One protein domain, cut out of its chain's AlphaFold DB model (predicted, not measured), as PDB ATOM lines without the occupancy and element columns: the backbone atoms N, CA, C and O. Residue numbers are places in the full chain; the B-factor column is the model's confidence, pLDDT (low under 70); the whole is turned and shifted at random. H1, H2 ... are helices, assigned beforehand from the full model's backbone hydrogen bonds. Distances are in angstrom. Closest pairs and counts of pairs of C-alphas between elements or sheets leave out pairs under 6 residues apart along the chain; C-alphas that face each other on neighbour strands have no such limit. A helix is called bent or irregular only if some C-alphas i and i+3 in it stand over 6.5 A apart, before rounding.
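What this domain is: This is residues 2 to 99 and 223 to 281 of the 364 residues of the protein "Acyltransferase" of Mucilaginibacter sp. S1162 (UniProt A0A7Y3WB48). What is the shape? A long bent helix, H2, runs along the longest axis as a spine, with H5 side by side with its second arm H2b and H6 crossing H5 and both arms. H3 folds back on H2b as a hairpin, H4 runs loosely beside H2a, and the short H1 sits at the corner where H2a begins. What is it built of? The printed part has 157 residues with six named helices, H1 to H6 in chain order, and no named strand; the class is all helix. How large is it? It is compact, with a radius of gyration of the C-alphas of 17.3 A and spans of 51 by 34 by 26 A.

Where its parts are: Where do the first helices lie? H1 is residues 3 to 6, from C-alpha 3 at (8.943, 32.338, -9.637), 5.2 A long. H2, residues 12 to 40, was assigned as one helix by its hydrogen bonds but is bent, with C-alphas 22 and 25 6.9 A apart; its arms are H2a, residues 12 to 22, 15.5 A, and H2b, residues 25 to 40, 23.0 A. Which follow? H3 is residues 48 to 59, 18.1 A; H4 is residues 81 to 99, 27.4 A, with a kink of 32 degrees near residue 91. H5 is residues 225 to 241, 24.9 A; H6 is residues 250 to 275, 35.8 A, ending at C-alpha 275 (19.926, 46.694, -22.579), with a kink of 40 degrees near residue 265, and only just irregular, with C-alphas 267 and 270 6.9 A apart.

How they stand to each other: What touches H2a? H1 only just touches it, only at the corner, closest at the C-alphas of Leu 6 and Tyr 15, 6.2 A; H4, with residues 90 to 94 alone, only just touches it with 3 pairs of C-alphas within 8 A, closest Phe 16 and Tyr 90, 7.4 A, at a shallow tilt of 14 degrees, opposite ways. What touches H2b? H3 forms a hairpin with it, closest C-alphas Trp 28 and Met 58, 6.3 A; H5 runs the same way at a shallow tilt of 13 degrees, closest C-alphas Gly 26 and Gly 227, 6.6 A. Where is H6? It touches H5 at a steep tilt of 45 degrees, closest C-alphas Gly 227 and Ala 261, 4.1 A, and H2b, closest C-alphas Gly 26 and Glu 269, 5.6 A. How are the backbones? Every O i to N i+4 pair is within hydrogen-bond range in H2b, against 6 of 7 in H2a, 6 of 8 in H3, 13 of 15 in H4, 11 of 13 in H5 and 17 of 22 in H6; H1 is too short for such a pair.

The domain as a whole: Is the printed part cut? Residues 100 to 222 are not printed, and C-alphas 99 and 223 are 32.5 A apart. Which link is long? That from H3 to H4, 21 residues. Where is confidence low? Residues 276 to 281 have pLDDT under 70.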
ATOM      1  N   ILE A   2      13.181  32.551  -9.386       85.50
ATOM      2  CA  ILE A   2      12.644  32.446 -10.753       85.50
ATOM      3  C   ILE A   2      11.134  32.733 -10.766       85.50
ATOM      4  O   ILE A   2      10.702  33.636 -11.480       85.50
ATOM      5  N   SER A   3      10.377  32.096  -9.870       88.00
ATOM      6  CA  SER A   3       8.943  32.338  -9.637       88.00
ATOM      7  C   SER A   3       8.600  33.806  -9.386       88.00
ATOM      8  O   SER A   3       7.792  34.384 -10.103       88.00
ATOM      9  N   ALA A   4       9.319  34.464  -8.476       86.56
ATOM     10  CA  ALA A   4       9.102  35.882  -8.174       86.56
ATOM     11  C   ALA A   4       9.345  36.821  -9.369       86.56
ATOM     12  O   ALA A   4       8.912  37.970  -9.346       86.56
ATOM     13  N   SER A   5      10.120  36.391 -10.367       85.81
ATOM     14  CA  SER A   5      10.347  37.171 -11.584       85.81
ATOM     15  C   SER A   5       9.246  36.971 -12.611       85.81
ATOM     16  O   SER A   5       9.007  37.900 -13.371       85.81
ATOM     17  N   LEU A   6       8.640  35.781 -12.654       87.25
ATOM     18  CA  LEU A   6       7.488  35.497 -13.501       87.25
ATOM     19  C   LEU A   6       6.256  36.247 -12.979       87.25
ATOM     20  O   LEU A   6       5.579  36.920 -13.743       87.25
ATOM     21  N   GLU A   7       6.035  36.234 -11.660       87.50
ATOM     22  CA  GLU A   7       4.934  36.979 -11.022       87.50
ATOM     23  C   GLU A   7       5.048  38.501 -11.209       87.50
ATOM     24  O   GLU A   7       4.042  39.201 -11.221       87.50
ATOM     25  N   ARG A   8       6.271  39.027 -11.367       84.75
ATOM     26  CA  ARG A   8       6.523  40.456 -11.615       84.75
ATOM     27  C   ARG A   8       6.463  40.851 -13.090       84.75
ATOM     28  O   ARG A   8       6.417  42.041 -13.386       84.75
ATOM     29  N   SER A   9       6.550  39.898 -14.016       82.56
ATOM     30  CA  SER A   9       6.545  40.199 -15.447       82.56
ATOM     31  C   SER A   9       5.118  40.254 -15.976       82.56
ATOM     32  O   SER A   9       4.394  39.271 -15.879       82.56
ATOM     33  N   HIS A  10       4.746  41.368 -16.609       73.75
ATOM     34  CA  HIS A  10       3.442  41.517 -17.265       73.75
ATOM     35  C   HIS A  10       3.282  40.631 -18.514       73.75
ATOM     36  O   HIS A  10       2.164  40.302 -18.890       73.75
ATOM     37  N   ASN A  11       4.391  40.248 -19.160       83.69
ATOM     38  CA  ASN A  11       4.409  39.436 -20.379       83.69
ATOM     39  C   ASN A  11       5.460  38.316 -20.256       83.69
ATOM     40  O   ASN A  11       6.598  38.565 -19.840       83.69
ATOM     41  N   THR A  12       5.098  37.096 -20.657       83.12
ATOM     42  CA  THR A  12       5.979  35.918 -20.683       83.12
ATOM     43  C   THR A  12       7.191  36.114 -21.598       83.12
ATOM     44  O   THR A  12       8.292  35.692 -21.247       83.12
ATOM     45  N   GLY A  13       7.055  36.841 -22.712       86.38
ATOM     46  CA  GLY A  13       8.177  37.171 -23.601       86.38
ATOM     47  C   GLY A  13       9.259  38.012 -22.913       86.38
ATOM     48  O   GLY A  13      10.454  37.755 -23.070       86.38
ATOM     49  N   ILE A  14       8.857  38.962 -22.060       87.12
ATOM     50  CA  ILE A  14       9.792  39.763 -21.251       87.12
ATOM     51  C   ILE A  14      10.508  38.870 -20.234       87.12
ATOM     52  O   ILE A  14      11.706  39.034 -19.996       87.12
ATOM     53  N   TYR A  15       9.797  37.911 -19.641       89.38
ATOM     54  CA  TYR A  15      10.401  36.929 -18.748       89.38
ATOM     55  C   TYR A  15      11.485  36.111 -19.467       89.38
ATOM     56  O   TYR A  15      12.624  36.106 -18.995       89.38
ATOM     57  N   PHE A  16      11.188  35.514 -20.626       91.12
ATOM     58  CA  PHE A  16      12.166  34.723 -21.382       91.12
ATOM     59  C   PHE A  16      13.373  35.552 -21.816       91.12
ATOM     60  O   PHE A  16      14.507  35.149 -21.563       91.12
ATOM     61  N   LYS A  17      13.156  36.756 -22.360       90.00
ATOM     62  CA  LYS A  17      14.241  37.672 -22.744       90.00
ATOM     63  C   LYS A  17      15.170  37.989 -21.572       90.00
ATOM     64  O   LYS A  17      16.389  37.914 -21.697       90.00
ATOM     65  N   ASN A  18      14.603  38.306 -20.409       89.25
ATOM     66  CA  ASN A  18      15.376  38.629 -19.210       89.25
ATOM     67  C   ASN A  18      16.221  37.457 -18.704       89.25
ATOM     68  O   ASN A  18      17.249  37.679 -18.069       89.25
ATOM     69  N   ARG A  19      15.760  36.226 -18.931       90.69
ATOM     70  CA  ARG A  19      16.482  35.005 -18.571       90.69
ATOM     71  C   ARG A  19      17.547  34.652 -19.599       90.69
ATOM     72  O   ARG A  19      18.672  34.364 -19.207       90.69
ATOM     73  N   ALA A  20      17.237  34.796 -20.883       91.81
ATOM     74  CA  ALA A  20      18.191  34.617 -21.967       91.81
ATOM     75  C   ALA A  20      19.383  35.582 -21.839       91.81
ATOM     76  O   ALA A  20      20.526  35.138 -21.795       91.81
ATOM     77  N   LEU A  21      19.123  36.884 -21.654       91.12
ATOM     78  CA  LEU A  21      20.163  37.911 -21.468       91.12
ATOM     79  C   LEU A  21      21.000  37.726 -20.194       91.12
ATOM     80  O   LEU A  21      22.047  38.349 -20.060       91.12
ATOM     81  N   ARG A  22      20.533  36.907 -19.247       90.06
ATOM     82  CA  ARG A  22      21.266  36.586 -18.021       90.06
ATOM     83  C   ARG A  22      22.230  35.411 -18.205       90.06
ATOM     84  O   ARG A  22      23.277  35.424 -17.579       90.06
ATOM     85  N   ILE A  23      21.864  34.404 -18.998       92.81
ATOM     86  CA  ILE A  23      22.627  33.151 -19.121       92.81
ATOM     87  C   ILE A  23      23.520  33.168 -20.365       92.81
ATOM     88  O   ILE A  23      24.731  33.000 -20.263       92.81
ATOM     89  N   PHE A  24      22.940  33.410 -21.543       94.19
ATOM     90  CA  PHE A  24      23.636  33.190 -22.812       94.19
ATOM     91  C   PHE A  24      24.891  34.044 -23.013       94.19
ATOM     92  O   PHE A  24      25.890  33.475 -23.439       94.19
ATOM     93  N   PRO A  25      24.925  35.349 -22.672       93.69
ATOM     94  CA  PRO A  25      26.133  36.143 -22.887       93.69
ATOM     95  C   PRO A  25      27.357  35.587 -22.155       93.69
ATOM     96  O   PRO A  25      28.399  35.384 -22.772       93.69
ATOM     97  N   GLY A  26      27.227  35.292 -20.856       93.75
ATOM     98  CA  GLY A  26      28.331  34.723 -20.082       93.75
ATOM     99  C   GLY A  26      28.675  33.302 -20.534       93.75
ATOM    100  O   GLY A  26      29.856  32.985 -20.656       93.75
ATOM    101  N   LEU A  27      27.672  32.479 -20.872       94.12
ATOM    102  CA  LEU A  27      27.888  31.138 -21.430       94.12
ATOM    103  C   LEU A  27      28.706  31.185 -22.726       94.12
ATOM    104  O   LEU A  27      29.688  30.459 -22.849       94.12
ATOM    105  N   TRP A  28      28.337  32.051 -23.673       95.19
ATOM    106  CA  TRP A  28      29.047  32.209 -24.942       95.19
ATOM    107  C   TRP A  28      30.453  32.767 -24.745       95.19
ATOM    108  O   TRP A  28      31.385  32.284 -25.380       95.19
ATOM    109  N   GLY A  29      30.629  33.721 -23.826       95.06
ATOM    110  CA  GLY A  29      31.949  34.223 -23.448       95.06
ATOM    111  C   GLY A  29      32.860  33.121 -22.906       95.06
ATOM    112  O   GLY A  29      33.983  32.944 -23.375       95.06
ATOM    113  N   CYS A  30      32.348  32.322 -21.968       94.81
ATOM    114  CA  CYS A  30      33.078  31.190 -21.409       94.81
ATOM    115  C   CYS A  30      33.369  30.122 -22.470       94.81
ATOM    116  O   CYS A  30      34.476  29.589 -22.501       94.81
ATOM    117  N   LEU A  31      32.414  29.816 -23.353       94.31
ATOM    118  CA  LEU A  31      32.589  28.850 -24.437       94.31
ATOM    119  C   LEU A  31      33.661  29.314 -25.429       94.31
ATOM    120  O   LEU A  31      34.531  28.532 -25.796       94.31
ATOM    121  N   PHE A  32      33.650  30.591 -25.807       95.06
ATOM    122  CA  PHE A  32      34.658  31.185 -26.684       95.06
ATOM    123  C   PHE A  32      36.067  31.074 -26.087       95.06
ATOM    124  O   PHE A  32      36.985  30.584 -26.741       95.06
ATOM    125  N   ILE A  33      36.223  31.447 -24.813       95.44
ATOM    126  CA  ILE A  33      37.498  31.311 -24.097       95.44
ATOM    127  C   ILE A  33      37.896  29.834 -23.970       95.44
ATOM    128  O   ILE A  33      39.070  29.505 -24.116       95.44
ATOM    129  N   THR A  34      36.931  28.935 -23.753       93.75
ATOM    130  CA  THR A  34      37.176  27.486 -23.699       93.75
ATOM    131  C   THR A  34      37.772  26.990 -25.009       93.75
ATOM    132  O   THR A  34      38.800  26.325 -24.973       93.75
ATOM    133  N   VAL A  35      37.176  27.343 -26.154       94.00
ATOM    134  CA  VAL A  35      37.682  26.947 -27.479       94.00
ATOM    135  C   VAL A  35      39.120  27.428 -27.667       94.00
ATOM    136  O   VAL A  35      39.981  26.624 -28.007       94.00
ATOM    137  N   ILE A  36      39.408  28.698 -27.358       95.25
ATOM    138  CA  ILE A  36      40.763  29.260 -27.484       95.25
ATOM    139  C   ILE A  36      41.764  28.505 -26.608       95.25
ATOM    140  O   ILE A  36      42.788  28.039 -27.104       95.25
ATOM    141  N   ILE A  37      41.480  28.381 -25.309       95.00
ATOM    142  CA  ILE A  37      42.416  27.760 -24.370       95.00
ATOM    143  C   ILE A  37      42.638  26.301 -24.753       95.00
ATOM    144  O   ILE A  37      43.783  25.877 -24.859       95.00
ATOM    145  N   PHE A  38      41.562  25.556 -25.017       94.12
ATOM    146  CA  PHE A  38      41.656  24.133 -25.324       94.12
ATOM    147  C   PHE A  38      42.440  23.910 -26.620       94.12
ATOM    148  O   PHE A  38      43.277  23.007 -26.661       94.12
ATOM    149  N   SER A  39      42.264  24.775 -27.627       93.44
ATOM    150  CA  SER A  39      43.089  24.775 -28.841       93.44
ATOM    151  C   SER A  39      44.570  24.965 -28.569       93.44
ATOM    152  O   SER A  39      45.378  24.189 -29.074       93.44
ATOM    153  N   ILE A  40      44.937  25.937 -27.734       94.19
ATOM    154  CA  ILE A  40      46.343  26.204 -27.395       94.19
ATOM    155  C   ILE A  40      46.950  25.039 -26.597       94.19
ATOM    156  O   ILE A  40      48.129  24.731 -26.732       94.19
ATOM    157  N   THR A  41      46.141  24.355 -25.791       91.69
ATOM    158  CA  THR A  41      46.571  23.223 -24.953       91.69
ATOM    159  C   THR A  41      46.445  21.849 -25.627       91.69
ATOM    160  O   THR A  41      46.600  20.830 -24.952       91.69
ATOM    161  N   GLY A  42      46.169  21.801 -26.936       85.81
ATOM    162  CA  GLY A  42      46.282  20.579 -27.742       85.81
ATOM    163  C   GLY A  42      44.977  19.957 -28.255       85.81
ATOM    164  O   GLY A  42      45.013  18.825 -28.731       85.81
ATOM    165  N   VAL A  43      43.835  20.650 -28.192       90.25
ATOM    166  CA  VAL A  43      42.555  20.164 -28.746       90.25
ATOM    167  C   VAL A  43      42.238  20.837 -30.079       90.25
ATOM    168  O   VAL A  43      41.958  22.032 -30.141       90.25
ATOM    169  N   SER A  44      42.182  20.063 -31.162       89.94
ATOM    170  CA  SER A  44      41.687  20.583 -32.440       89.94
ATOM    171  C   SER A  44      40.158  20.656 -32.445       89.94
ATOM    172  O   SER A  44      39.495  19.640 -32.249       89.94
ATOM    173  N   PHE A  45      39.596  21.837 -32.726       89.50
ATOM    174  CA  PHE A  45      38.157  22.025 -32.986       89.50
ATOM    175  C   PHE A  45      37.812  21.988 -34.484       89.50
ATOM    176  O   PHE A  45      36.650  22.135 -34.853       89.50
ATOM    177  N   LEU A  46      38.798  21.763 -35.361       88.19
ATOM    178  CA  LEU A  46      38.606  21.638 -36.810       88.19
ATOM    179  C   LEU A  46      38.202  20.205 -37.187       88.19
ATOM    180  O   LEU A  46      38.835  19.562 -38.019       88.19
ATOM    181  N   ASN A  47      37.177  19.672 -36.527       87.69
ATOM    182  CA  ASN A  47      36.661  18.334 -36.791       87.69
ATOM    183  C   ASN A  47      35.123  18.324 -36.762       87.69
ATOM    184  O   ASN A  47      34.478  19.225 -36.219       87.69
ATOM    185  N   LEU A  48      34.524  17.297 -37.369       87.56
ATOM    186  CA  LEU A  48      33.068  17.200 -37.498       87.56
ATOM    187  C   LEU A  48      32.362  17.046 -36.138       87.56
ATOM    188  O   LEU A  48      31.232  17.505 -35.977       87.56
ATOM    189  N   GLU A  49      33.015  16.423 -35.155       88.56
ATOM    190  CA  GLU A  49      32.470  16.269 -33.801       88.56
ATOM    191  C   GLU A  49      32.347  17.619 -33.089       88.56
ATOM    192  O   GLU A  49      31.298  17.933 -32.532       88.56
ATOM    193  N   ALA A  50      33.382  18.454 -33.173       88.88
ATOM    194  CA  ALA A  50      33.412  19.808 -32.646       88.88
ATOM    195  C   ALA A  50      32.359  20.693 -33.325       88.88
ATOM    196  O   ALA A  50      31.674  21.459 -32.643       88.88
ATOM    197  N   LEU A  51      32.157  20.529 -34.638       88.38
ATOM    198  CA  LEU A  51      31.118  21.241 -35.385       88.38
ATOM    199  C   LEU A  51      29.696  20.860 -34.935       88.38
ATOM    200  O   LEU A  51      28.817  21.716 -34.908       88.38
ATOM    201  N   LYS A  52      29.463  19.600 -34.544       88.06
ATOM    202  CA  LYS A  52      28.185  19.151 -33.953       88.06
ATOM    203  C   LYS A  52      28.040  19.581 -32.488       88.06
ATOM    204  O   LYS A  52      26.938  19.897 -32.035       88.06
ATOM    205  N   TRP A  53      29.149  19.603 -31.755       90.44
ATOM    206  CA  TRP A  53      29.208  19.920 -30.330       90.44
ATOM    207  C   TRP A  53      28.980  21.403 -30.033       90.44
ATOM    208  O   TRP A  53      28.216  21.732 -29.122       90.44
ATOM    209  N   LEU A  54      29.586  22.299 -30.814       91.06
ATOM    210  CA  LEU A  54      29.568  23.736 -30.542       91.06
ATOM    211  C   LEU A  54      28.144  24.336 -30.541       91.06
ATOM    212  O   LEU A  54      27.801  24.995 -29.556       91.06
ATOM    213  N   PRO A  55      27.264  24.066 -31.532       91.31
ATOM    214  CA  PRO A  55      25.890  24.572 -31.516       91.31
ATOM    215  C   PRO A  55      25.085  24.081 -30.310       91.31
ATOM    216  O   PRO A  55      24.302  24.838 -29.740       91.31
ATOM    217  N   ALA A  56      25.300  22.834 -29.878       90.19
ATOM    218  CA  ALA A  56      24.626  22.302 -28.699       90.19
ATOM    219  C   ALA A  56      25.047  23.045 -27.423       90.19
ATOM    220  O   ALA A  56      24.188  23.440 -26.630       90.19
ATOM    221  N   GLN A  57      26.346  23.328 -27.265       90.94
ATOM    222  CA  GLN A  57      26.836  24.106 -26.124       90.94
ATOM    223  C   GLN A  57      26.343  25.553 -26.143       90.94
ATOM    224  O   GLN A  57      26.019  26.096 -25.089       90.94
ATOM    225  N   MET A  58      26.204  26.166 -27.322       91.19
ATOM    226  CA  MET A  58      25.666  27.525 -27.449       91.19
ATOM    227  C   MET A  58      24.224  27.651 -26.939       91.19
ATOM    228  O   MET A  58      23.854  28.714 -26.440       91.19
ATOM    229  N   VAL A  59      23.425  26.582 -27.032       90.38
ATOM    230  CA  VAL A  59      22.040  26.534 -26.524       90.38
ATOM    231  C   VAL A  59      21.981  26.055 -25.063       90.38
ATOM    232  O   VAL A  59      20.930  26.111 -24.429       90.38
ATOM    233  N   GLY A  60      23.109  25.634 -24.484       86.69
ATOM    234  CA  GLY A  60      23.172  25.091 -23.127       86.69
ATOM    235  C   GLY A  60      22.726  23.631 -23.032       86.69
ATOM    236  O   GLY A  60      22.310  23.193 -21.959       86.69
ATOM    237  N   ILE A  61      22.798  22.878 -24.136       86.94
ATOM    238  CA  ILE A  61      22.626  21.421 -24.157       86.94
ATOM    239  C   ILE A  61      23.994  20.784 -23.959       86.94
ATOM    240  O   ILE A  61      24.894  20.923 -24.788       86.94
ATOM    241  N   ILE A  62      24.147  20.062 -22.856       81.62
ATOM    242  CA  ILE A  62      25.462  19.609 -22.419       81.62
ATOM    243  C   ILE A  62      25.613  18.132 -22.683       81.62
ATOM    244  O   ILE A  62      24.827  17.310 -22.223       81.62
ATOM    245  N   TYR A  63      26.680  17.825 -23.399       82.69
ATOM    246  CA  TYR A  63      27.225  16.493 -23.532       82.69
ATOM    247  C   TYR A  63      28.722  16.626 -23.808       82.69
ATOM    248  O   TYR A  63      29.179  17.614 -24.394       82.69
ATOM    249  N   THR A  64      29.493  15.633 -23.385       79.50
ATOM    250  CA  THR A  64      30.892  15.508 -23.789       79.50
ATOM    251  C   THR A  64      30.937  14.580 -24.996       79.50
ATOM    252  O   THR A  64      30.398  13.480 -24.938       79.50
ATOM    253  N   HIS A  65      31.521  15.039 -26.102       78.62
ATOM    254  CA  HIS A  65      31.768  14.192 -27.270       78.62
ATOM    255  C   HIS A  65      33.166  13.560 -27.188       78.62
ATOM    256  O   HIS A  65      34.007  14.024 -26.412       78.62
ATOM    257  N   GLY A  66      33.409  12.519 -27.992       79.62
ATOM    258  CA  GLY A  66      34.636  11.706 -27.994       79.62
ATOM    259  C   GLY A  66      35.927  12.522 -27.910       79.62
ATOM    260  O   GLY A  66      36.752  12.272 -27.031       79.62
ATOM    261  N   PHE A  67      36.056  13.562 -28.738       85.44
ATOM    262  CA  PHE A  67      37.264  14.396 -28.802       85.44
ATOM    263  C   PHE A  67      37.645  15.150 -27.506       85.44
ATOM    264  O   PHE A  67      38.776  15.619 -27.398       85.44
ATOM    265  N   LEU A  68      36.744  15.272 -26.519       87.75
ATOM    266  CA  LEU A  68      37.010  15.931 -25.226       87.75
ATOM    267  C   LEU A  68      37.111  14.958 -24.044       87.75
ATOM    268  O   LEU A  68      37.419  15.388 -22.933       87.75
ATOM    269  N   HIS A  69      36.869  13.658 -24.245       84.88
ATOM    270  CA  HIS A  69      36.870  12.676 -23.151       84.88
ATOM    271  C   HIS A  69      38.235  12.500 -22.478       84.88
ATOM    272  O   HIS A  69      38.296  12.124 -21.310       84.88
ATOM    273  N   THR A  70      39.321  12.776 -23.195       85.75
ATOM    274  CA  THR A  70      40.693  12.675 -22.684       85.75
ATOM    275  C   THR A  70      41.228  13.996 -22.133       85.75
ATOM    276  O   THR A  70      42.323  14.016 -21.576       85.75
ATOM    277  N   TYR A  71      40.478  15.094 -22.272       89.50
ATOM    278  CA  TYR A  71      40.914  16.420 -21.854       89.50
ATOM    279  C   TYR A  71      40.474  16.732 -20.417       89.50
ATOM    280  O   TYR A  71      39.296  16.606 -20.067       89.50
ATOM    281  N   GLY A  72      41.411  17.175 -19.579       88.06
ATOM    282  CA  GLY A  72      41.175  17.466 -18.167       88.06
ATOM    283  C   GLY A  72      40.609  16.251 -17.430       88.06
ATOM    284  O   GLY A  72      41.256  15.213 -17.345       88.06
ATOM    285  N   PHE A  73      39.392  16.375 -16.897       85.19
ATOM    286  CA  PHE A  73      38.665  15.275 -16.246       85.19
ATOM    287  C   PHE A  73      37.580  14.643 -17.145       85.19
ATOM    288  O   PHE A  73      36.628  14.050 -16.642       85.19
ATOM    289  N   GLY A  74      37.695  14.776 -18.471       84.69
ATOM    290  CA  GLY A  74      36.776  14.164 -19.440       84.69
ATOM    291  C   GLY A  74      35.445  14.897 -19.601       84.69
ATOM    292  O   GLY A  74      34.427  14.311 -19.969       84.69
ATOM    293  N   SER A  75      35.429  16.193 -19.300       84.19
ATOM    294  CA  SER A  75      34.328  17.108 -19.593       84.19
ATOM    295  C   SER A  75      34.882  18.521 -19.692       84.19
ATOM    296  O   SER A  75      35.749  18.899 -18.906       84.19
ATOM    297  N   TYR A  76      34.374  19.326 -20.630       82.00
ATOM    298  CA  TYR A  76      34.846  20.707 -20.758       82.00
ATOM    299  C   TYR A  76      34.525  21.530 -19.508       82.00
ATOM    300  O   TYR A  76      35.336  22.346 -19.070       82.00
ATOM    301  N   ASN A  77      33.358  21.282 -18.907       87.25
ATOM    302  CA  ASN A  77      32.939  21.925 -17.679       87.25
ATOM    303  C   ASN A  77      31.858  21.089 -16.981       87.25
ATOM    304  O   ASN A  77      30.678  21.116 -17.338       87.25
ATOM    305  N   GLY A  78      32.284  20.367 -15.944       83.69
ATOM    306  CA  GLY A  78      31.426  19.464 -15.184       83.69
ATOM    307  C   GLY A  78      30.328  20.155 -14.376       83.69
ATOM    308  O   GLY A  78      29.434  19.468 -13.903       83.69
ATOM    309  N   ALA A  79      30.352  21.481 -14.213       86.12
ATOM    310  CA  ALA A  79      29.289  22.193 -13.510       86.12
ATOM    311  C   ALA A  79      28.063  22.411 -14.405       86.12
ATOM    312  O   ALA A  79      26.930  22.382 -13.937       86.12
ATOM    313  N   LEU A  80      28.250  22.601 -15.712       89.44
ATOM    314  CA  LEU A  80      27.220  23.222 -16.543       89.44
ATOM    315  C   LEU A  80      25.905  22.431 -16.624       89.44
ATOM    316  O   LEU A  80      24.890  23.043 -16.943       89.44
ATOM    317  N   TRP A  81      25.875  21.126 -16.310       89.50
ATOM    318  CA  TRP A  81      24.656  20.298 -16.341       89.50
ATOM    319  C   TRP A  81      23.460  20.957 -15.639       89.50
ATOM    320  O   TRP A  81      22.325  20.850 -16.105       89.50
ATOM    321  N   SER A  82      23.701  21.702 -14.555       90.38
ATOM    322  CA  SER A  82      22.624  22.383 -13.842       90.38
ATOM    323  C   SER A  82      22.063  23.591 -14.605       90.38
ATOM    324  O   SER A  82      20.919  23.961 -14.358       90.38
ATOM    325  N   ILE A  83      22.809  24.198 -15.541       92.12
ATOM    326  CA  ILE A  83      22.296  25.239 -16.452       92.12
ATOM    327  C   ILE A  83      21.279  24.625 -17.409       92.12
ATOM    328  O   ILE A  83      20.219  25.211 -17.612       92.12
ATOM    329  N   THR A  84      21.546  23.435 -17.956       92.56
ATOM    330  CA  THR A  84      20.568  22.726 -18.799       92.56
ATOM    331  C   THR A  84      19.271  22.482 -18.028       92.56
ATOM    332  O   THR A  84      18.178  22.685 -18.560       92.56
ATOM    333  N   VAL A  85      19.375  22.100 -16.752       93.69
ATOM    334  CA  VAL A  85      18.219  21.945 -15.855       93.69
ATOM    335  C   VAL A  85      17.549  23.296 -15.552       93.69
ATOM    336  O   VAL A  85      16.322  23.396 -15.560       93.69
ATOM    337  N   GLU A  86      18.318  24.366 -15.342       94.19
ATOM    338  CA  GLU A  86      17.794  25.716 -15.102       94.19
ATOM    339  C   GLU A  86      17.001  26.258 -16.303       94.19
ATOM    340  O   GLU A  86      15.911  26.807 -16.124       94.19
ATOM    341  N   LEU A  87      17.500  26.056 -17.528       93.81
ATOM    342  CA  LEU A  87      16.802  26.424 -18.764       93.81
ATOM    343  C   LEU A  87      15.462  25.687 -18.889       93.81
ATOM    344  O   LEU A  87      14.454  26.302 -19.241       93.81
ATOM    345  N   GLN A  88      15.415  24.401 -18.523       95.25
ATOM    346  CA  GLN A  88      14.162  23.644 -18.472       95.25
ATOM    347  C   GLN A  88      13.188  24.246 -17.450       95.25
ATOM    348  O   GLN A  88      12.013  24.429 -17.765       95.25
ATOM    349  N   PHE A  89      13.653  24.652 -16.261       95.31
ATOM    350  CA  PHE A  89      12.792  25.335 -15.288       95.31
ATOM    351  C   PHE A  89      12.244  26.669 -15.791       95.31
ATOM    352  O   PHE A  89      11.131  27.044 -15.414       95.31
ATOM    353  N   TYR A  90      12.968  27.383 -16.658       93.81
ATOM    354  CA  TYR A  90      12.438  28.599 -17.271       93.81
ATOM    355  C   TYR A  90      11.217  28.336 -18.153       93.81
ATOM    356  O   TYR A  90      10.347  29.200 -18.211       93.81
ATOM    357  N   VAL A  91      11.122  27.160 -18.774       93.31
ATOM    358  CA  VAL A  91       9.978  26.753 -19.603       93.31
ATOM    359  C   VAL A  91       8.882  26.091 -18.765       93.31
ATOM    360  O   VAL A  91       7.709  26.438 -18.890       93.31
ATOM    361  N   VAL A  92       9.258  25.181 -17.864       94.81
ATOM    362  CA  VAL A  92       8.322  24.411 -17.032       94.81
ATOM    363  C   VAL A  92       7.541  25.314 -16.080       94.81
ATOM    364  O   VAL A  92       6.340  25.131 -15.898       94.81
ATOM    365  N   LEU A  93       8.184  26.317 -15.478       94.19
ATOM    366  CA  LEU A  93       7.536  27.165 -14.480       94.19
ATOM    367  C   LEU A  93       6.312  27.933 -15.033       94.19
ATOM    368  O   LEU A  93       5.267  27.863 -14.386       94.19
ATOM    369  N   PRO A  94       6.378  28.643 -16.181       92.75
ATOM    370  CA  PRO A  94       5.195  29.222 -16.815       92.75
ATOM    371  C   PRO A  94       4.058  28.220 -17.020       92.75
ATOM    372  O   PRO A  94       2.923  28.535 -16.679       92.75
ATOM    373  N   ILE A  95       4.361  27.006 -17.490       93.44
ATOM    374  CA  ILE A  95       3.360  25.949 -17.706       93.44
ATOM    375  C   ILE A  95       2.685  25.576 -16.380       93.44
ATOM    376  O   ILE A  95       1.461  25.553 -16.294       93.44
ATOM    377  N   LEU A  96       3.458  25.375 -15.311       93.94
ATOM    378  CA  LEU A  96       2.897  25.099 -13.986       93.94
ATOM    379  C   LEU A  96       2.023  26.250 -13.465       93.94
ATOM    380  O   LEU A  96       1.017  26.004 -12.811       93.94
ATOM    381  N   TYR A  97       2.382  27.501 -13.760       92.12
ATOM    382  CA  TYR A  97       1.595  28.675 -13.366       92.12
ATOM    383  C   TYR A  97       0.294  28.836 -14.165       92.12
ATOM    384  O   TYR A  97      -0.622  29.493 -13.677       92.12
ATOM    385  N   LEU A  98       0.192  28.239 -15.355       91.75
ATOM    386  CA  LEU A  98      -1.068  28.162 -16.100       91.75
ATOM    387  C   LEU A  98      -2.018  27.121 -15.496       91.75
ATOM    388  O   LEU A  98      -3.227  27.330 -15.487       91.75
ATOM    389  N   LEU A  99      -1.471  26.022 -14.972       93.88
ATOM    390  CA  LEU A  99      -2.245  24.911 -14.407       93.88
ATOM    391  C   LEU A  99      -2.643  25.128 -12.940       93.88
ATOM    392  O   LEU A  99      -3.595  24.517 -12.457       93.88
ATOM    393  N   ASP A 223      26.677  41.487 -10.376       83.94
ATOM    394  CA  ASP A 223      26.200  40.100 -10.276       83.94
ATOM    395  C   ASP A 223      27.226  39.102 -10.850       83.94
ATOM    396  O   ASP A 223      26.942  38.338 -11.767       83.94
ATOM    397  N   ILE A 224      28.436  39.071 -10.282       90.69
ATOM    398  CA  ILE A 224      29.541  38.199 -10.745       90.69
ATOM    399  C   ILE A 224      29.343  36.702 -10.442       90.69
ATOM    400  O   ILE A 224      30.147  35.870 -10.863       90.69
ATOM    401  N   SER A 225      28.306  36.333  -9.680       90.31
ATOM    402  CA  SER A 225      28.105  34.956  -9.207       90.31
ATOM    403  C   SER A 225      27.962  33.955 -10.351       90.31
ATOM    404  O   SER A 225      28.379  32.809 -10.218       90.31
ATOM    405  N   TYR A 226      27.369  34.389 -11.467       92.06
ATOM    406  CA  TYR A 226      27.223  33.551 -12.653       92.06
ATOM    407  C   TYR A 226      28.573  33.300 -13.337       92.06
ATOM    408  O   TYR A 226      28.907  32.151 -13.614       92.06
ATOM    409  N   GLY A 227      29.399  34.339 -13.498       94.00
ATOM    410  CA  GLY A 227      30.779  34.198 -13.957       94.00
ATOM    411  C   GLY A 227      31.585  33.225 -13.086       94.00
ATOM    412  O   GLY A 227      32.173  32.279 -13.600       94.00
ATOM    413  N   ILE A 228      31.558  33.376 -11.757       94.75
ATOM    414  CA  ILE A 228      32.277  32.461 -10.844       94.75
ATOM    415  C   ILE A 228      31.830  31.014 -11.089       94.75
ATOM    416  O   ILE A 228      32.646  30.095 -11.177       94.75
ATOM    417  N   TYR A 229      30.525  30.824 -11.262       94.12
ATOM    418  CA  TYR A 229      29.931  29.526 -11.523       94.12
ATOM    419  C   TYR A 229      30.370  28.891 -12.855       94.12
ATOM    420  O   TYR A 229      30.573  27.687 -12.897       94.12
ATOM    421  N   ILE A 230      30.556  29.637 -13.941       94.06
ATOM    422  CA  ILE A 230      30.980  29.025 -15.214       94.06
ATOM    423  C   ILE A 230      32.507  28.916 -15.327       94.06
ATOM    424  O   ILE A 230      33.014  27.873 -15.737       94.06
ATOM    425  N   TYR A 231      33.256  29.936 -14.899       95.56
ATOM    426  CA  TYR A 231      34.711  29.980 -15.087       95.56
ATOM    427  C   TYR A 231      35.479  29.060 -14.135       95.56
ATOM    428  O   TYR A 231      36.555  28.600 -14.515       95.56
ATOM    429  N   HIS A 232      34.949  28.729 -12.945       94.88
ATOM    430  CA  HIS A 232      35.648  27.794 -12.050       94.88
ATOM    431  C   HIS A 232      35.845  26.428 -12.718       94.88
ATOM    432  O   HIS A 232      36.928  25.860 -12.635       94.88
ATOM    433  N   GLY A 233      34.821  25.923 -13.420       92.62
ATOM    434  CA  GLY A 233      34.888  24.639 -14.108       92.62
ATOM    435  C   GLY A 233      35.956  24.643 -15.197       92.62
ATOM    436  O   GLY A 233      36.791  23.748 -15.222       92.62
ATOM    437  N   LEU A 234      35.997  25.698 -16.019       94.06
ATOM    438  CA  LEU A 234      37.025  25.878 -17.048       94.06
ATOM    439  C   LEU A 234      38.441  25.883 -16.450       94.06
ATOM    440  O   LEU A 234      39.311  25.147 -16.913       94.06
ATOM    441  N   ILE A 235      38.667  26.688 -15.408       94.88
ATOM    442  CA  ILE A 235      39.975  26.804 -14.748       94.88
ATOM    443  C   ILE A 235      40.406  25.453 -14.170       94.88
ATOM    444  O   ILE A 235      41.544  25.034 -14.374       94.88
ATOM    445  N   MET A 236      39.491  24.740 -13.510       93.69
ATOM    446  CA  MET A 236      39.758  23.403 -12.980       93.69
ATOM    447  C   MET A 236      40.141  22.418 -14.090       93.69
ATOM    448  O   MET A 236      41.134  21.707 -13.945       93.69
ATOM    449  N   THR A 237      39.410  22.396 -15.211       92.94
ATOM    450  CA  THR A 237      39.708  21.493 -16.338       92.94
ATOM    451  C   THR A 237      41.106  21.752 -16.902       92.94
ATOM    452  O   THR A 237      41.852  20.808 -17.154       92.94
ATOM    453  N   VAL A 238      41.495  23.022 -17.047       93.69
ATOM    454  CA  VAL A 238      42.818  23.418 -17.562       93.69
ATOM    455  C   VAL A 238      43.938  23.058 -16.584       93.69
ATOM    456  O   VAL A 238      44.952  22.507 -17.002       93.69
ATOM    457  N   ILE A 239      43.764  23.304 -15.281       93.94
ATOM    458  CA  ILE A 239      44.758  22.934 -14.256       93.94
ATOM    459  C   ILE A 239      45.013  21.425 -14.265       93.94
ATOM    460  O   ILE A 239      46.165  20.991 -14.184       93.94
ATOM    461  N   VAL A 240      43.948  20.627 -14.378       93.12
ATOM    462  CA  VAL A 240      44.052  19.166 -14.460       93.12
ATOM    463  C   VAL A 240      44.757  18.748 -15.749       93.12
ATOM    464  O   VAL A 240      45.690  17.950 -15.684       93.12
ATOM    465  N   GLN A 241      44.384  19.330 -16.895       93.69
ATOM    466  CA  GLN A 241      45.024  19.044 -18.181       93.69
ATOM    467  C   GLN A 241      46.534  19.308 -18.146       93.69
ATOM    468  O   GLN A 241      47.327  18.491 -18.609       93.69
ATOM    469  N   LEU A 242      46.939  20.442 -17.573       93.88
ATOM    470  CA  LEU A 242      48.340  20.848 -17.473       93.88
ATOM    471  C   LEU A 242      49.097  20.128 -16.343       93.88
ATOM    472  O   LEU A 242      50.269  20.418 -16.116       93.88
ATOM    473  N   LYS A 243      48.450  19.194 -15.629       93.94
ATOM    474  CA  LYS A 243      49.012  18.452 -14.486       93.94
ATOM    475  C   LYS A 243      49.514  19.366 -13.357       93.94
ATOM    476  O   LYS A 243      50.426  19.013 -12.616       93.94
ATOM    477  N   LEU A 244      48.877  20.525 -13.184       94.19
ATOM    478  CA  LEU A 244      49.245  21.542 -12.190       94.19
ATOM    479  C   LEU A 244      48.499  21.393 -10.855       94.19
ATOM    480  O   LEU A 244      48.673  22.216  -9.959       94.19
ATOM    481  N   ALA A 245      47.690  20.343 -10.684       89.44
ATOM    482  CA  ALA A 245      46.870  20.145  -9.485       89.44
ATOM    483  C   ALA A 245      47.681  20.097  -8.172       89.44
ATOM    484  O   ALA A 245      47.172  20.501  -7.133       89.44
ATOM    485  N   GLY A 246      48.940  19.642  -8.214       88.81
ATOM    486  CA  GLY A 246      49.836  19.648  -7.049       88.81
ATOM    487  C   GLY A 246      50.543  20.986  -6.790       88.81
ATOM    488  O   GLY A 246      51.017  21.218  -5.685       88.81
ATOM    489  N   ALA A 247      50.614  21.866  -7.793       91.38
ATOM    490  CA  ALA A 247      51.303  23.156  -7.712       91.38
ATOM    491  C   ALA A 247      50.350  24.317  -7.389       91.38
ATOM    492  O   ALA A 247      50.771  25.343  -6.855       91.38
ATOM    493  N   VAL A 248      49.061  24.169  -7.712       93.50
ATOM    494  CA  VAL A 248      48.057  25.218  -7.534       93.50
ATOM    495  C   VAL A 248      47.193  24.925  -6.308       93.50
ATOM    496  O   VAL A 248      46.448  23.952  -6.266       93.50
ATOM    497  N   ASN A 249      47.261  25.800  -5.307       93.44
ATOM    498  CA  ASN A 249      46.393  25.760  -4.137       93.44
ATOM    499  C   ASN A 249      45.002  26.372  -4.405       93.44
ATOM    500  O   ASN A 249      44.778  27.110  -5.367       93.44
ATOM    501  N   LEU A 250      44.065  26.105  -3.492       92.12
ATOM    502  CA  LEU A 250      42.686  26.594  -3.574       92.12
ATOM    503  C   LEU A 250      42.595  28.125  -3.663       92.12
ATOM    504  O   LEU A 250      41.750  28.648  -4.386       92.12
ATOM    505  N   PHE A 251      43.457  28.849  -2.948       94.25
ATOM    506  CA  PHE A 251      43.438  30.311  -2.945       94.25
ATOM    507  C   PHE A 251      43.716  30.879  -4.343       94.25
ATOM    508  O   PHE A 251      42.977  31.745  -4.809       94.25
ATOM    509  N   MET A 252      44.706  30.336  -5.054       94.25
ATOM    510  CA  MET A 252      45.007  30.735  -6.430       94.25
ATOM    511  C   MET A 252      43.845  30.442  -7.384       94.25
ATOM    512  O   MET A 252      43.510  31.289  -8.210       94.25
ATOM    513  N   ILE A 253      43.173  29.295  -7.233       94.62
ATOM    514  CA  ILE A 253      41.994  28.939  -8.042       94.62
ATOM    515  C   ILE A 253      40.857  29.936  -7.804       94.62
ATOM    516  O   ILE A 253      40.229  30.397  -8.759       94.62
ATOM    517  N   LEU A 254      40.605  30.304  -6.544       94.56
ATOM    518  CA  LEU A 254      39.573  31.276  -6.183       94.56
ATOM    519  C   LEU A 254      39.876  32.663  -6.752       94.56
ATOM    520  O   LEU A 254      38.986  33.285  -7.327       94.56
ATOM    521  N   VAL A 255      41.123  33.128  -6.638       95.56
ATOM    522  CA  VAL A 255      41.551  34.421  -7.190       95.56
ATOM    523  C   VAL A 255      41.428  34.428  -8.713       95.56
ATOM    524  O   VAL A 255      40.823  35.346  -9.266       95.56
ATOM    525  N   ALA A 256      41.922  33.388  -9.393       95.69
ATOM    526  CA  ALA A 256      41.823  33.262 -10.846       95.69
ATOM    527  C   ALA A 256      40.360  33.224 -11.317       95.69
ATOM    528  O   ALA A 256      39.982  33.937 -12.247       95.69
ATOM    529  N   THR A 257      39.513  32.456 -10.627       96.19
ATOM    530  CA  THR A 257      38.075  32.368 -10.916       96.19
ATOM    531  C   THR A 257      37.385  33.710 -10.718       96.19
ATOM    532  O   THR A 257      36.609  34.135 -11.570       96.19
ATOM    533  N   TYR A 258      37.666  34.397  -9.611       95.06
ATOM    534  CA  TYR A 258      37.087  35.702  -9.320       95.06
ATOM    535  C   TYR A 258      37.508  36.754 -10.353       95.06
ATOM    536  O   TYR A 258      36.672  37.533 -10.818       95.06
ATOM    537  N   ALA A 259      38.783  36.755 -10.751       95.50
ATOM    538  CA  ALA A 259      39.302  37.646 -11.782       95.50
ATOM    539  C   ALA A 259      38.625  37.384 -13.136       95.50
ATOM    540  O   ALA A 259      38.053  38.308 -13.716       95.50
ATOM    541  N   ALA A 260      38.598  36.129 -13.599       96.00
ATOM    542  CA  ALA A 260      37.942  35.742 -14.851       96.00
ATOM    543  C   ALA A 260      36.444  36.093 -14.851       96.00
ATOM    544  O   ALA A 260      35.940  36.696 -15.799       96.00
ATOM    545  N   ALA A 261      35.742  35.802 -13.753       95.50
ATOM    546  CA  ALA A 261      34.338  36.150 -13.577       95.50
ATOM    547  C   ALA A 261      34.096  37.666 -13.615       95.50
ATOM    548  O   ALA A 261      33.124  38.124 -14.211       95.50
ATOM    549  N   THR A 262      34.981  38.453 -13.002       94.25
ATOM    550  CA  THR A 262      34.875  39.918 -12.996       94.25
ATOM    551  C   THR A 262      35.109  40.494 -14.389       94.25
ATOM    552  O   THR A 262      34.359  41.370 -14.817       94.25
ATOM    553  N   LEU A 263      36.096  39.979 -15.129       95.06
ATOM    554  CA  LEU A 263      36.344  40.373 -16.519       95.06
ATOM    555  C   LEU A 263      35.140  40.029 -17.408       95.06
ATOM    556  O   LEU A 263      34.635  40.902 -18.115       95.06
ATOM    557  N   SER A 264      34.612  38.806 -17.304       95.56
ATOM    558  CA  SER A 264      33.382  38.398 -18.000       95.56
ATOM    559  C   SER A 264      32.209  39.314 -17.672       95.56
ATOM    560  O   SER A 264      31.511  39.788 -18.568       95.56
ATOM    561  N   TRP A 265      32.016  39.637 -16.392       93.69
ATOM    562  CA  TRP A 265      30.947  40.532 -15.977       93.69
ATOM    563  C   TRP A 265      31.076  41.916 -16.616       93.69
ATOM    564  O   TRP A 265      30.098  42.445 -17.140       93.69
ATOM    565  N   LEU A 266      32.269  42.511 -16.583       92.56
ATOM    566  CA  LEU A 266      32.499  43.868 -17.072       92.56
ATOM    567  C   LEU A 266      32.372  43.978 -18.594       92.56
ATOM    568  O   LEU A 266      31.733  44.920 -19.070       92.56
ATOM    569  N   PHE A 267      32.955  43.033 -19.334       93.25
ATOM    570  CA  PHE A 267      33.055  43.102 -20.795       93.25
ATOM    571  C   PHE A 267      31.916  42.399 -21.528       93.25
ATOM    572  O   PHE A 267      31.581  42.793 -22.642       93.25
ATOM    573  N   ILE A 268      31.306  41.385 -20.915       93.50
ATOM    574  CA  ILE A 268      30.312  40.533 -21.567       93.50
ATOM    575  C   ILE A 268      28.958  40.720 -20.889       93.50
ATOM    576  O   ILE A 268      28.068  41.341 -21.456       93.50
ATOM    577  N   GLU A 269      28.777  40.262 -19.654       91.94
ATOM    578  CA  GLU A 269      27.434  40.123 -19.064       91.94
ATOM    579  C   GLU A 269      26.742  41.475 -18.803       91.94
ATOM    580  O   GLU A 269      25.580  41.681 -19.176       91.94
ATOM    581  N   ARG A 270      27.450  42.441 -18.204       90.25
ATOM    582  CA  ARG A 270      26.891  43.748 -17.826       90.25
ATOM    583  C   ARG A 270      26.377  44.549 -19.034       90.25
ATOM    584  O   ARG A 270      25.271  45.090 -18.920       90.25
ATOM    585  N   PRO A 271      27.091  44.656 -20.174       88.69
ATOM    586  CA  PRO A 271      26.568  45.295 -21.384       88.69
ATOM    587  C   PRO A 271      25.216  44.744 -21.857       88.69
ATOM    588  O   PRO A 271      24.301  45.531 -22.109       88.69
ATOM    589  N   PHE A 272      25.052  43.419 -21.927       87.25
ATOM    590  CA  PHE A 272      23.799  42.801 -22.380       87.25
ATOM    591  C   PHE A 272      22.663  43.001 -21.375       87.25
ATOM    592  O   PHE A 272      21.539  43.323 -21.763       87.25
ATOM    593  N   ILE A 273      22.952  42.900 -20.075       83.69
ATOM    594  CA  ILE A 273      21.944  43.107 -19.029       83.69
ATOM    595  C   ILE A 273      21.476  44.568 -18.981       83.69
ATOM    596  O   ILE A 273      20.295  44.817 -18.746       83.69
ATOM    597  N   ARG A 274      22.343  45.559 -19.248       82.62
ATOM    598  CA  ARG A 274      21.935  46.980 -19.280       82.62
ATOM    599  C   ARG A 274      20.899  47.276 -20.369       82.62
ATOM    600  O   ARG A 274      20.034  48.120 -20.142       82.62
ATOM    601  N   ARG A 275      20.912  46.542 -21.489       74.00
ATOM    602  CA  ARG A 275      19.926  46.694 -22.579       74.00
ATOM    603  C   ARG A 275      18.493  46.388 -22.129       74.00
ATOM    604  O   ARG A 275      17.561  47.016 -22.613       74.00
ATOM    605  N   LYS A 276      18.315  45.548 -21.099       66.19
ATOM    606  CA  LYS A 276      17.012  45.277 -20.459       66.19
ATOM    607  C   LYS A 276      16.278  46.541 -19.997       66.19
ATOM    608  O   LYS A 276      15.054  46.543 -19.938       66.19
ATOM    609  N   LYS A 277      17.010  47.588 -19.601       55.59
ATOM    610  CA  LYS A 277      16.433  48.774 -18.948       55.59
ATOM    611  C   LYS A 277      15.859  49.795 -19.941       55.59
ATOM    612  O   LYS A 277      15.069  50.634 -19.519       55.59
ATOM    613  N   ASN A 278      16.221  49.700 -21.223       49.34
ATOM    614  CA  ASN A 278      15.846  50.677 -22.252       49.34
ATOM    615  C   ASN A 278      14.678  50.227 -23.146       49.34
ATOM    616  O   ASN A 278      14.099  51.053 -23.846       49.34
ATOM    617  N   ASP A 279      14.270  48.957 -23.088       48.78
ATOM    618  CA  ASP A 279      13.186  48.444 -23.927       48.78
ATOM    619  C   ASP A 279      11.809  48.691 -23.295       48.78
ATOM    620  O   ASP A 279      11.228  47.822 -22.646       48.78
ATOM    621  N   LYS A 280      11.265  49.892 -23.523       40.00
ATOM    622  CA  LYS A 280       9.824  50.182 -23.380       40.00
ATOM    623  C   LYS A 280       9.002  49.787 -24.624       40.00
ATOM    624  O   LYS A 280       7.801  50.024 -24.652       40.00
ATOM    625  N   GLY A 281       9.610  49.173 -25.643       38.75
ATOM    626  CA  GLY A 281       8.936  48.767 -26.881       38.75
ATOM    627  C   GLY A 281       8.635  47.268 -26.926       38.75
ATOM    628  O   GLY A 281       9.544  46.453 -27.067       38.75
TER     629      GLY A 281